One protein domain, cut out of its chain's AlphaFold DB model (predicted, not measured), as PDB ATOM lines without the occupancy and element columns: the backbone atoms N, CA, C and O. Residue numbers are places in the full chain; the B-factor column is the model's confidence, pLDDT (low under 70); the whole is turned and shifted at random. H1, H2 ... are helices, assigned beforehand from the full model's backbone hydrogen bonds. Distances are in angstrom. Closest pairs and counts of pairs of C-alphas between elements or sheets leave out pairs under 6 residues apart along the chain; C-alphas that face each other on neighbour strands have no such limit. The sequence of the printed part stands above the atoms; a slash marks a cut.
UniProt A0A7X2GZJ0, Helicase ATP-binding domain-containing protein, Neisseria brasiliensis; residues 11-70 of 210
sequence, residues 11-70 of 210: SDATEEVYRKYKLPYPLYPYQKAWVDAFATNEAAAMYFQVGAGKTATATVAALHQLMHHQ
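What this domain is: This is residues 11 to 70 of the 210 residues of the protein "Helicase ATP-binding domain-containing protein" of Neisseria brasiliensis (UniProt A0A7X2GZJ0). One long helix, H3, has two shorter helices packed on one side of it, H2 on its earlier part and H1 farther along, and the three touch one another at crossed angles. From the end of H2 the backbone swings out in a wide loop, residues 39 to 53, and comes back to begin H3. The printed part has 60 residues with three named helices, in the order H1, H2, H3, and no named strand; its class is all helix, with 33 of the 60 residues in the helices. The whole is compact, with a radius of gyration of the C-alphas of 10.7 A, and its C-alphas span 31 by 26 by 17 A along the three main axes.

Where its parts are: The printed part begins at Ser 11. H1 is residues 13 to 20, beginning with C-alpha 13 at (-28.143, 4.477, 0.254), and measures 11.2 A from first to last C-alpha. H2 is residues 29 to 38, from Pro 29 to Phe 38, and measures 14.2 A; its C-alpha 29 is at (-34.514, 13.422, -6.898). H3 is residues 54 to 68, the longest helix with 15 residues, and measures 21.7 A; it ends with C-alpha 68 at (-24.556, -4.890, 2.914).

How they stand to each other: H1 and H2 touch, and their closest C-alphas, those of Ala 13 and Asp 36, are 5.2 A apart. The lines of these two helices are about perpendicular, at 79 degrees. H1 also touches H3, with the closest C-alphas, those of Val 17 and His 64, 5.7 A apart. Their lines are only just about perpendicular, at 73 degrees. H2 and H3 touch, and H3 does so with residues 57 to 61 alone; the closest C-alphas are those of Val 35 and Ala 61, 5.5 A apart. H2 and H3 run the same way at a steep tilt of 42 degrees. The helix packing is mostly crossed: of the 3 pairs of helices that touch, 0 are at a shallow tilt. In H2 and H3 every O i to N i+4 pair is within hydrogen-bond range, and in H1 3 of 4 are.

The domain as a whole: The two C-alphas farthest apart are those of Gln 49 and Gln 70, at 31.2 A, and the first and last printed C-alphas, those of Ser 11 and Gln 70, are 19.4 A apart. The printed part has no cut. The link from H1 to H2, 8 residues, is short but not tight. The link from H2 to H3, 15 residues, is long, and its C-alphas lie 6 to 17 A from the mean of all C-alphas. The mean pLDDT of the printed part is 95.1, and no printed residue is under 70.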
ATOM      1  N   SER A  11     -31.537   7.247   4.708       75.88
ATOM      2  CA  SER A  11     -30.226   6.626   4.521       75.88
ATOM      3  C   SER A  11     -29.473   7.319   3.379       75.88
ATOM      4  O   SER A  11     -30.094   7.897   2.494       75.88
ATOM      5  N   ASP A  12     -28.143   7.232   3.357       90.25
ATOM      6  CA  ASP A  12     -27.320   7.687   2.219       90.25
ATOM      7  C   ASP A  12     -27.190   6.583   1.144       90.25
ATOM      8  O   ASP A  12     -26.177   6.470   0.450       90.25
ATOM      9  N   ALA A  13     -28.201   5.709   1.038       94.75
ATOM     10  CA  ALA A  13     -28.143   4.477   0.254       94.75
ATOM     11  C   ALA A  13     -27.832   4.741  -1.223       94.75
ATOM     12  O   ALA A  13     -27.056   4.007  -1.840       94.75
ATOM     13  N   THR A  14     -28.402   5.800  -1.803       96.75
ATOM     14  CA  THR A  14     -28.113   6.183  -3.188       96.75
ATOM     15  C   THR A  14     -26.637   6.521  -3.386       96.75
ATOM     16  O   THR A  14     -26.012   6.024  -4.327       96.75
ATOM     17  N   GLU A  15     -26.065   7.363  -2.526       96.19
ATOM     18  CA  GLU A  15     -24.687   7.818  -2.700       96.19
ATOM     19  C   GLU A  15     -23.692   6.697  -2.373       96.19
ATOM     20  O   GLU A  15     -22.658   6.586  -3.032       96.19
ATOM     21  N   GLU A  16     -24.016   5.797  -1.437       96.56
ATOM     22  CA  GLU A  16     -23.276   4.545  -1.235       96.56
ATOM     23  C   GLU A  16     -23.175   3.725  -2.523       96.56
ATOM     24  O   GLU A  16     -22.073   3.339  -2.928       96.56
ATOM     25  N   VAL A  17     -24.306   3.507  -3.201       97.88
ATOM     26  CA  VAL A  17     -24.332   2.776  -4.474       97.88
ATOM     27  C   VAL A  17     -23.492   3.496  -5.524       97.88
ATOM     28  O   VAL A  17     -22.721   2.840  -6.221       97.88
ATOM     29  N   TYR A  18     -23.572   4.824  -5.617       97.75
ATOM     30  CA  TYR A  18     -22.811   5.603  -6.602       97.75
ATOM     31  C   TYR A  18     -21.301   5.589  -6.371       97.75
ATOM     32  O   TYR A  18     -20.539   5.704  -7.331       97.75
ATOM     33  N   ARG A  19     -20.847   5.400  -5.127       96.75
ATOM     34  CA  ARG A  19     -19.418   5.228  -4.825       96.75
ATOM     35  C   ARG A  19     -18.852   3.916  -5.374       96.75
ATOM     36  O   ARG A  19     -17.659   3.855  -5.663       96.75
ATOM     37  N   LYS A  20     -19.677   2.871  -5.509       96.88
ATOM     38  CA  LYS A  20     -19.247   1.528  -5.944       96.88
ATOM     39  C   LYS A  20     -19.620   1.196  -7.391       96.88
ATOM     40  O   LYS A  20     -18.865   0.496  -8.061       96.88
ATOM     41  N   TYR A  21     -20.774   1.659  -7.856       97.94
ATOM     42  CA  TYR A  21     -21.337   1.329  -9.161       97.94
ATOM     43  C   TYR A  21     -21.500   2.588 -10.006       97.94
ATOM     44  O   TYR A  21     -22.024   3.599  -9.539       97.94
ATOM     45  N   LYS A  22     -21.125   2.508 -11.284       97.00
ATOM     46  CA  LYS A  22     -21.281   3.627 -12.219       97.00
ATOM     47  C   LYS A  22     -22.492   3.395 -13.106       97.00
ATOM     48  O   LYS A  22     -22.474   2.562 -14.010       97.00
ATOM     49  N   LEU A  23     -23.563   4.132 -12.820       97.06
ATOM     50  CA  LEU A  23     -24.782   4.106 -13.620       97.06
ATOM     51  C   LEU A  23     -24.610   4.921 -14.912       97.06
ATOM     52  O   LEU A  23     -23.887   5.918 -14.916       97.06
ATOM     53  N   PRO A  24     -25.332   4.572 -15.994       96.31
ATOM     54  CA  PRO A  24     -25.298   5.337 -17.243       96.31
ATOM     55  C   PRO A  24     -25.919   6.738 -17.119       96.31
ATOM     56  O   PRO A  24     -25.678   7.594 -17.964       96.31
ATOM     57  N   TYR A  25     -26.740   6.967 -16.092       95.56
ATOM     58  CA  TYR A  25     -27.298   8.267 -15.734       95.56
ATOM     59  C   TYR A  25     -27.665   8.293 -14.242       95.56
ATOM     60  O   TYR A  25     -27.980   7.241 -13.673       95.56
ATOM     61  N   PRO A  26     -27.652   9.474 -13.597       95.62
ATOM     62  CA  PRO A  26     -28.105   9.610 -12.220       95.62
ATOM     63  C   PRO A  26     -29.629   9.454 -12.119       95.62
ATOM     64  O   PRO A  26     -30.376   9.744 -13.054       95.62
ATOM     65  N   LEU A  27     -30.090   9.025 -10.949       97.38
ATOM     66  CA  LEU A  27     -31.497   8.992 -10.576       97.38
ATOM     67  C   LEU A  27     -32.030  10.418 -10.386       97.38
ATOM     68  O   LEU A  27     -31.335  11.296  -9.868       97.38
ATOM     69  N   TYR A  28     -33.297  10.628 -10.740       96.94
ATOM     70  CA  TYR A  28     -34.021  11.853 -10.406       96.94
ATOM     71  C   TYR A  28     -34.211  11.988  -8.884       96.94
ATOM     72  O   TYR A  28     -34.289  10.972  -8.190       96.94
ATOM     73  N   PRO A  29     -34.390  13.210  -8.344       96.25
ATOM     74  CA  PRO A  29     -34.514  13.422  -6.898       96.25
ATOM     75  C   PRO A  29     -35.579  12.559  -6.202       96.25
ATOM     76  O   PRO A  29     -35.321  12.011  -5.138       96.25
ATOM     77  N   TYR A  30     -36.752  12.361  -6.817       95.50
ATOM     78  CA  TYR A  30     -37.811  11.519  -6.234       95.50
ATOM     79  C   TYR A  30     -37.455  10.024  -6.214       95.50
ATOM     80  O   TYR A  30     -37.946   9.279  -5.370       95.50
ATOM     81  N   GLN A  31     -36.617   9.577  -7.151       97.50
ATOM     82  CA  GLN A  31     -36.126   8.203  -7.203       97.50
ATOM     83  C   GLN A  31     -35.079   7.990  -6.110       97.50
ATOM     84  O   GLN A  31     -35.177   7.004  -5.389       97.50
ATOM     85  N   LYS A  32     -34.152   8.946  -5.939       96.62
ATOM     86  CA  LYS A  32     -33.190   8.954  -4.825       96.62
ATOM     87  C   LYS A  32     -33.905   8.906  -3.478       96.62
ATOM     88  O   LYS A  32     -33.709   7.967  -2.725       96.62
ATOM     89  N   ALA A  33     -34.850   9.822  -3.253       95.25
ATOM     90  CA  ALA A  33     -35.632   9.865  -2.020       95.25
ATOM     91  C   ALA A  33     -36.357   8.541  -1.726       95.25
ATOM     92  O   ALA A  33     -36.479   8.149  -0.570       95.25
ATOM     93  N   TRP A  34     -36.828   7.831  -2.759       96.69
ATOM     94  CA  TRP A  34     -37.419   6.506  -2.573       96.69
ATOM     95  C   TRP A  34     -36.371   5.463  -2.176       96.69
ATOM     96  O   TRP A  34     -36.609   4.701  -1.245       96.69
ATOM     97  N   VAL A  35     -35.217   5.425  -2.848       97.38
ATOM     98  CA  VAL A  35     -34.115   4.522  -2.476       97.38
ATOM     99  C   VAL A  35     -33.696   4.790  -1.033       97.38
ATOM    100  O   VAL A  35     -33.711   3.880  -0.215       97.38
ATOM    101  N   ASP A  36     -33.417   6.041  -0.701       95.38
ATOM    102  CA  ASP A  36     -32.910   6.453   0.605       95.38
ATOM    103  C   ASP A  36     -33.908   6.176   1.744       95.38
ATOM    104  O   ASP A  36     -33.502   5.952   2.886       95.38
ATOM    105  N   ALA A  37     -35.211   6.144   1.440       93.94
ATOM    106  CA  ALA A  37     -36.267   5.807   2.395       93.94
ATOM    107  C   ALA A  37     -36.533   4.302   2.545       93.94
ATOM    108  O   ALA A  37     -37.012   3.883   3.596       93.94
ATOM    109  N   PHE A  38     -36.309   3.498   1.498       95.81
ATOM    110  CA  PHE A  38     -36.829   2.124   1.435       95.81
ATOM    111  C   PHE A  38     -35.786   1.047   1.125       95.81
ATOM    112  O   PHE A  38     -36.099  -0.134   1.253       95.81
ATOM    113  N   ALA A  39     -34.561   1.399   0.730       94.50
ATOM    114  CA  ALA A  39     -33.540   0.428   0.336       94.50
ATOM    115  C   ALA A  39     -33.028  -0.437   1.493       94.50
ATOM    116  O   ALA A  39     -32.375  -1.440   1.224       94.50
ATOM    117  N   THR A  40     -33.307  -0.078   2.748       92.62
ATOM    118  CA  THR A  40     -32.996  -0.865   3.955       92.62
ATOM    119  C   THR A  40     -34.179  -1.701   4.446       92.62
ATOM    120  O   THR A  40     -34.007  -2.538   5.329       92.62
ATOM    121  N   ASN A  41     -35.379  -1.508   3.888       93.00
ATOM    122  CA  ASN A  41     -36.566  -2.242   4.309       93.00
ATOM    123  C   ASN A  41     -36.530  -3.684   3.794       93.00
ATOM    124  O   ASN A  41     -36.127  -3.941   2.661       93.00
ATOM    125  N   GLU A  42     -37.074  -4.615   4.580       91.62
ATOM    126  CA  GLU A  42     -37.231  -6.019   4.169       91.62
ATOM    127  C   GLU A  42     -38.130  -6.177   2.930       91.62
ATOM    128  O   GLU A  42     -37.935  -7.073   2.107       91.62
ATOM    129  N   ALA A  43     -39.133  -5.305   2.798       94.06
ATOM    130  CA  ALA A  43     -40.015  -5.235   1.645       94.06
ATOM    131  C   ALA A  43     -40.520  -3.803   1.432       94.06
ATOM    132  O   ALA A  43     -40.868  -3.095   2.379       94.06
ATOM    133  N   ALA A  44     -40.620  -3.396   0.169       95.25
ATOM    134  CA  ALA A  44     -41.172  -2.108  -0.225       95.25
ATOM    135  C   ALA A  44     -41.919  -2.225  -1.557       95.25
ATOM    136  O   ALA A  44     -41.589  -3.051  -2.409       95.25
ATOM    137  N   ALA A  45     -42.929  -1.377  -1.744       94.38
ATOM    138  CA  ALA A  45     -43.685  -1.288  -2.986       94.38
ATOM    139  C   ALA A  45     -43.454   0.075  -3.644       94.38
ATOM    140  O   ALA A  45     -43.532   1.118  -2.994       94.38
ATOM    141  N   MET A  46     -43.188   0.066  -4.949       94.44
ATOM    142  CA  MET A  46     -42.930   1.274  -5.728       94.44
ATOM    143  C   MET A  46     -44.097   1.549  -6.678       94.44
ATOM    144  O   MET A  46     -44.248   0.893  -7.706       94.44
ATOM    145  N   TYR A  47     -44.914   2.550  -6.346       92.44
ATOM    146  CA  TYR A  47     -46.127   2.914  -7.098       92.44
ATOM    147  C   TYR A  47     -45.902   4.039  -8.117       92.44
ATOM    148  O   TYR A  47     -46.814   4.806  -8.422       92.44
ATOM    149  N   PHE A  48     -44.689   4.167  -8.656       92.81
ATOM    150  CA  PHE A  48     -44.430   5.156  -9.700       92.81
ATOM    151  C   PHE A  48     -45.209   4.817 -10.977       92.81
ATOM    152  O   PHE A  48     -45.400   3.643 -11.320       92.81
ATOM    153  N   GLN A  49     -45.600   5.849 -11.726       91.75
ATOM    154  CA  GLN A  49     -46.253   5.684 -13.024       91.75
ATOM    155  C   GLN A  49     -45.356   4.929 -14.025       91.75
ATOM    156  O   GLN A  49     -44.145   4.753 -13.834       91.75
ATOM    157  N   VAL A  50     -45.955   4.401 -15.093       89.44
ATOM    158  CA  VAL A  50     -45.196   3.807 -16.207       89.44
ATOM    159  C   VAL A  50     -44.299   4.890 -16.820       89.44
ATOM    160  O   VAL A  50     -44.713   6.036 -16.944       89.44
ATOM    161  N   GLY A  51     -43.048   4.550 -17.133       90.44
ATOM    162  CA  GLY A  51     -42.063   5.506 -17.659       90.44
ATOM    163  C   GLY A  51     -41.323   6.346 -16.606       90.44
ATOM    164  O   GLY A  51     -40.294   6.926 -16.925       90.44
ATOM    165  N   ALA A  52     -41.735   6.337 -15.334       93.88
ATOM    166  CA  ALA A  52     -41.071   7.084 -14.250       93.88
ATOM    167  C   ALA A  52     -39.790   6.403 -13.696       93.88
ATOM    168  O   ALA A  52     -39.389   6.601 -12.552       93.88
ATOM    169  N   GLY A  53     -39.151   5.538 -14.489       93.94
ATOM    170  CA  GLY A  53     -37.842   4.954 -14.169       93.94
ATOM    171  C   GLY A  53     -37.791   3.966 -12.994       93.94
ATOM    172  O   GLY A  53     -36.747   3.851 -12.357       93.94
ATOM    173  N   LYS A  54     -38.869   3.207 -12.739       96.25
ATOM    174  CA  LYS A  54     -38.906   2.144 -11.707       96.25
ATOM    175  C   LYS A  54     -37.730   1.169 -11.796       96.25
ATOM    176  O   LYS A  54     -37.149   0.823 -10.776       96.25
ATOM    177  N   THR A  55     -37.362   0.771 -13.013       97.06
ATOM    178  CA  THR A  55     -36.233  -0.124 -13.300       97.06
ATOM    179  C   THR A  55     -34.934   0.382 -12.676       97.06
ATOM    180  O   THR A  55     -34.277  -0.354 -11.943       97.06
ATOM    181  N   ALA A  56     -34.583   1.651 -12.911       97.94
ATOM    182  CA  ALA A  56     -33.351   2.234 -12.390       97.94
ATOM    183  C   ALA A  56     -33.398   2.353 -10.860       97.94
ATOM    184  O   ALA A  56     -32.471   1.909 -10.188       97.94
ATOM    185  N   THR A  57     -34.506   2.855 -10.310       98.44
ATOM    186  CA  THR A  57     -34.707   2.991  -8.859       98.44
ATOM    187  C   THR A  57     -34.610   1.644  -8.135       98.44
ATOM    188  O   THR A  57     -33.889   1.521  -7.149       98.44
ATOM    189  N   ALA A  58     -35.286   0.607  -8.644       98.19
ATOM    190  CA  ALA A  58     -35.261  -0.732  -8.058       98.19
ATOM    191  C   ALA A  58     -33.875  -1.383  -8.172       98.19
ATOM    192  O   ALA A  58     -33.447  -2.074  -7.251       98.19
ATOM    193  N   THR A  59     -33.155  -1.125  -9.271       98.50
ATOM    194  CA  THR A  59     -31.772  -1.596  -9.436       98.50
ATOM    195  C   THR A  59     -30.867  -0.994  -8.367       98.50
ATOM    196  O   THR A  59     -30.140  -1.733  -7.717       98.50
ATOM    197  N   VAL A  60     -30.937   0.322  -8.135       98.50
ATOM    198  CA  VAL A  60     -30.121   0.991  -7.106       98.50
ATOM    199  C   VAL A  60     -30.441   0.449  -5.712       98.50
ATOM    200  O   VAL A  60     -29.520   0.084  -4.987       98.50
ATOM    201  N   ALA A  61     -31.720   0.300  -5.358       98.19
ATOM    202  CA  ALA A  61     -32.101  -0.287  -4.071       98.19
ATOM    203  C   ALA A  61     -31.565  -1.723  -3.888       98.19
ATOM    204  O   ALA A  61     -31.091  -2.080  -2.813       98.19
ATOM    205  N   ALA A  62     -31.578  -2.542  -4.944       98.12
ATOM    206  CA  ALA A  62     -31.030  -3.896  -4.892       98.12
ATOM    207  C   ALA A  62     -29.493  -3.925  -4.837       98.12
ATOM    208  O   ALA A  62     -28.918  -4.756  -4.140       98.12
ATOM    209  N   LEU A  63     -28.807  -3.003  -5.520       98.19
ATOM    210  CA  LEU A  63     -27.351  -2.865  -5.419       98.19
ATOM    211  C   LEU A  63     -26.917  -2.465  -4.004       98.19
ATOM    212  O   LEU A  63     -25.905  -2.979  -3.530       98.19
ATOM    213  N   HIS A  64     -27.691  -1.611  -3.326       97.62
ATOM    214  CA  HIS A  64     -27.478  -1.287  -1.915       97.62
ATOM    215  C   HIS A  64     -27.587  -2.548  -1.042       97.62
ATOM    216  O   HIS A  64     -26.677  -2.851  -0.275       97.62
ATOM    217  N   GLN A  65     -28.638  -3.354  -1.227       96.25
ATOM    218  CA  GLN A  65     -28.783  -4.638  -0.528       96.25
ATOM    219  C   GLN A  65     -27.577  -5.567  -0.757       96.25
ATOM    220  O   GLN A  65     -27.040  -6.111   0.203       96.25
ATOM    221  N   LEU A  66     -27.071  -5.671  -1.991       96.12
ATOM    222  CA  LEU A  66     -25.868  -6.456  -2.310       96.12
ATOM    223  C   LEU A  66     -24.569  -5.920  -1.682       96.12
ATOM    224  O   LEU A  66     -23.582  -6.651  -1.592       96.12
ATOM    225  N   MET A  67     -24.511  -4.638  -1.314       95.25
ATOM    226  CA  MET A  67     -23.344  -4.062  -0.635       95.25
ATOM    227  C   MET A  67     -23.279  -4.459   0.838       95.25
ATOM    228  O   MET A  67     -22.182  -4.667   1.350       95.25
ATOM    229  N   HIS A  68     -24.437  -4.592   1.483       94.38
ATOM    230  CA  HIS A  68     -24.556  -4.890   2.914       94.38
ATOM    231  C   HIS A  68     -24.787  -6.371   3.205       94.38
ATOM    232  O   HIS A  68     -24.453  -6.863   4.283       94.38
ATOM    233  N   HIS A  69     -25.305  -7.107   2.226       91.31
ATOM    234  CA  HIS A  69     -25.613  -8.521   2.340       91.31
ATOM    235  C   HIS A  69     -25.033  -9.260   1.135       91.31
ATOM    236  O   HIS A  69     -25.441  -9.042  -0.005       91.31
ATOM    237  N   GLN A  70     -24.082 -10.167   1.379       88.69
ATOM    238  CA  GLN A  70     -23.614 -11.073   0.327       88.69
ATOM    239  C   GLN A  70     -24.794 -11.917  -0.154       88.69
ATOM    240  O   GLN A  70     -25.419 -12.606   0.655       88.69
TER     241      GLN A  70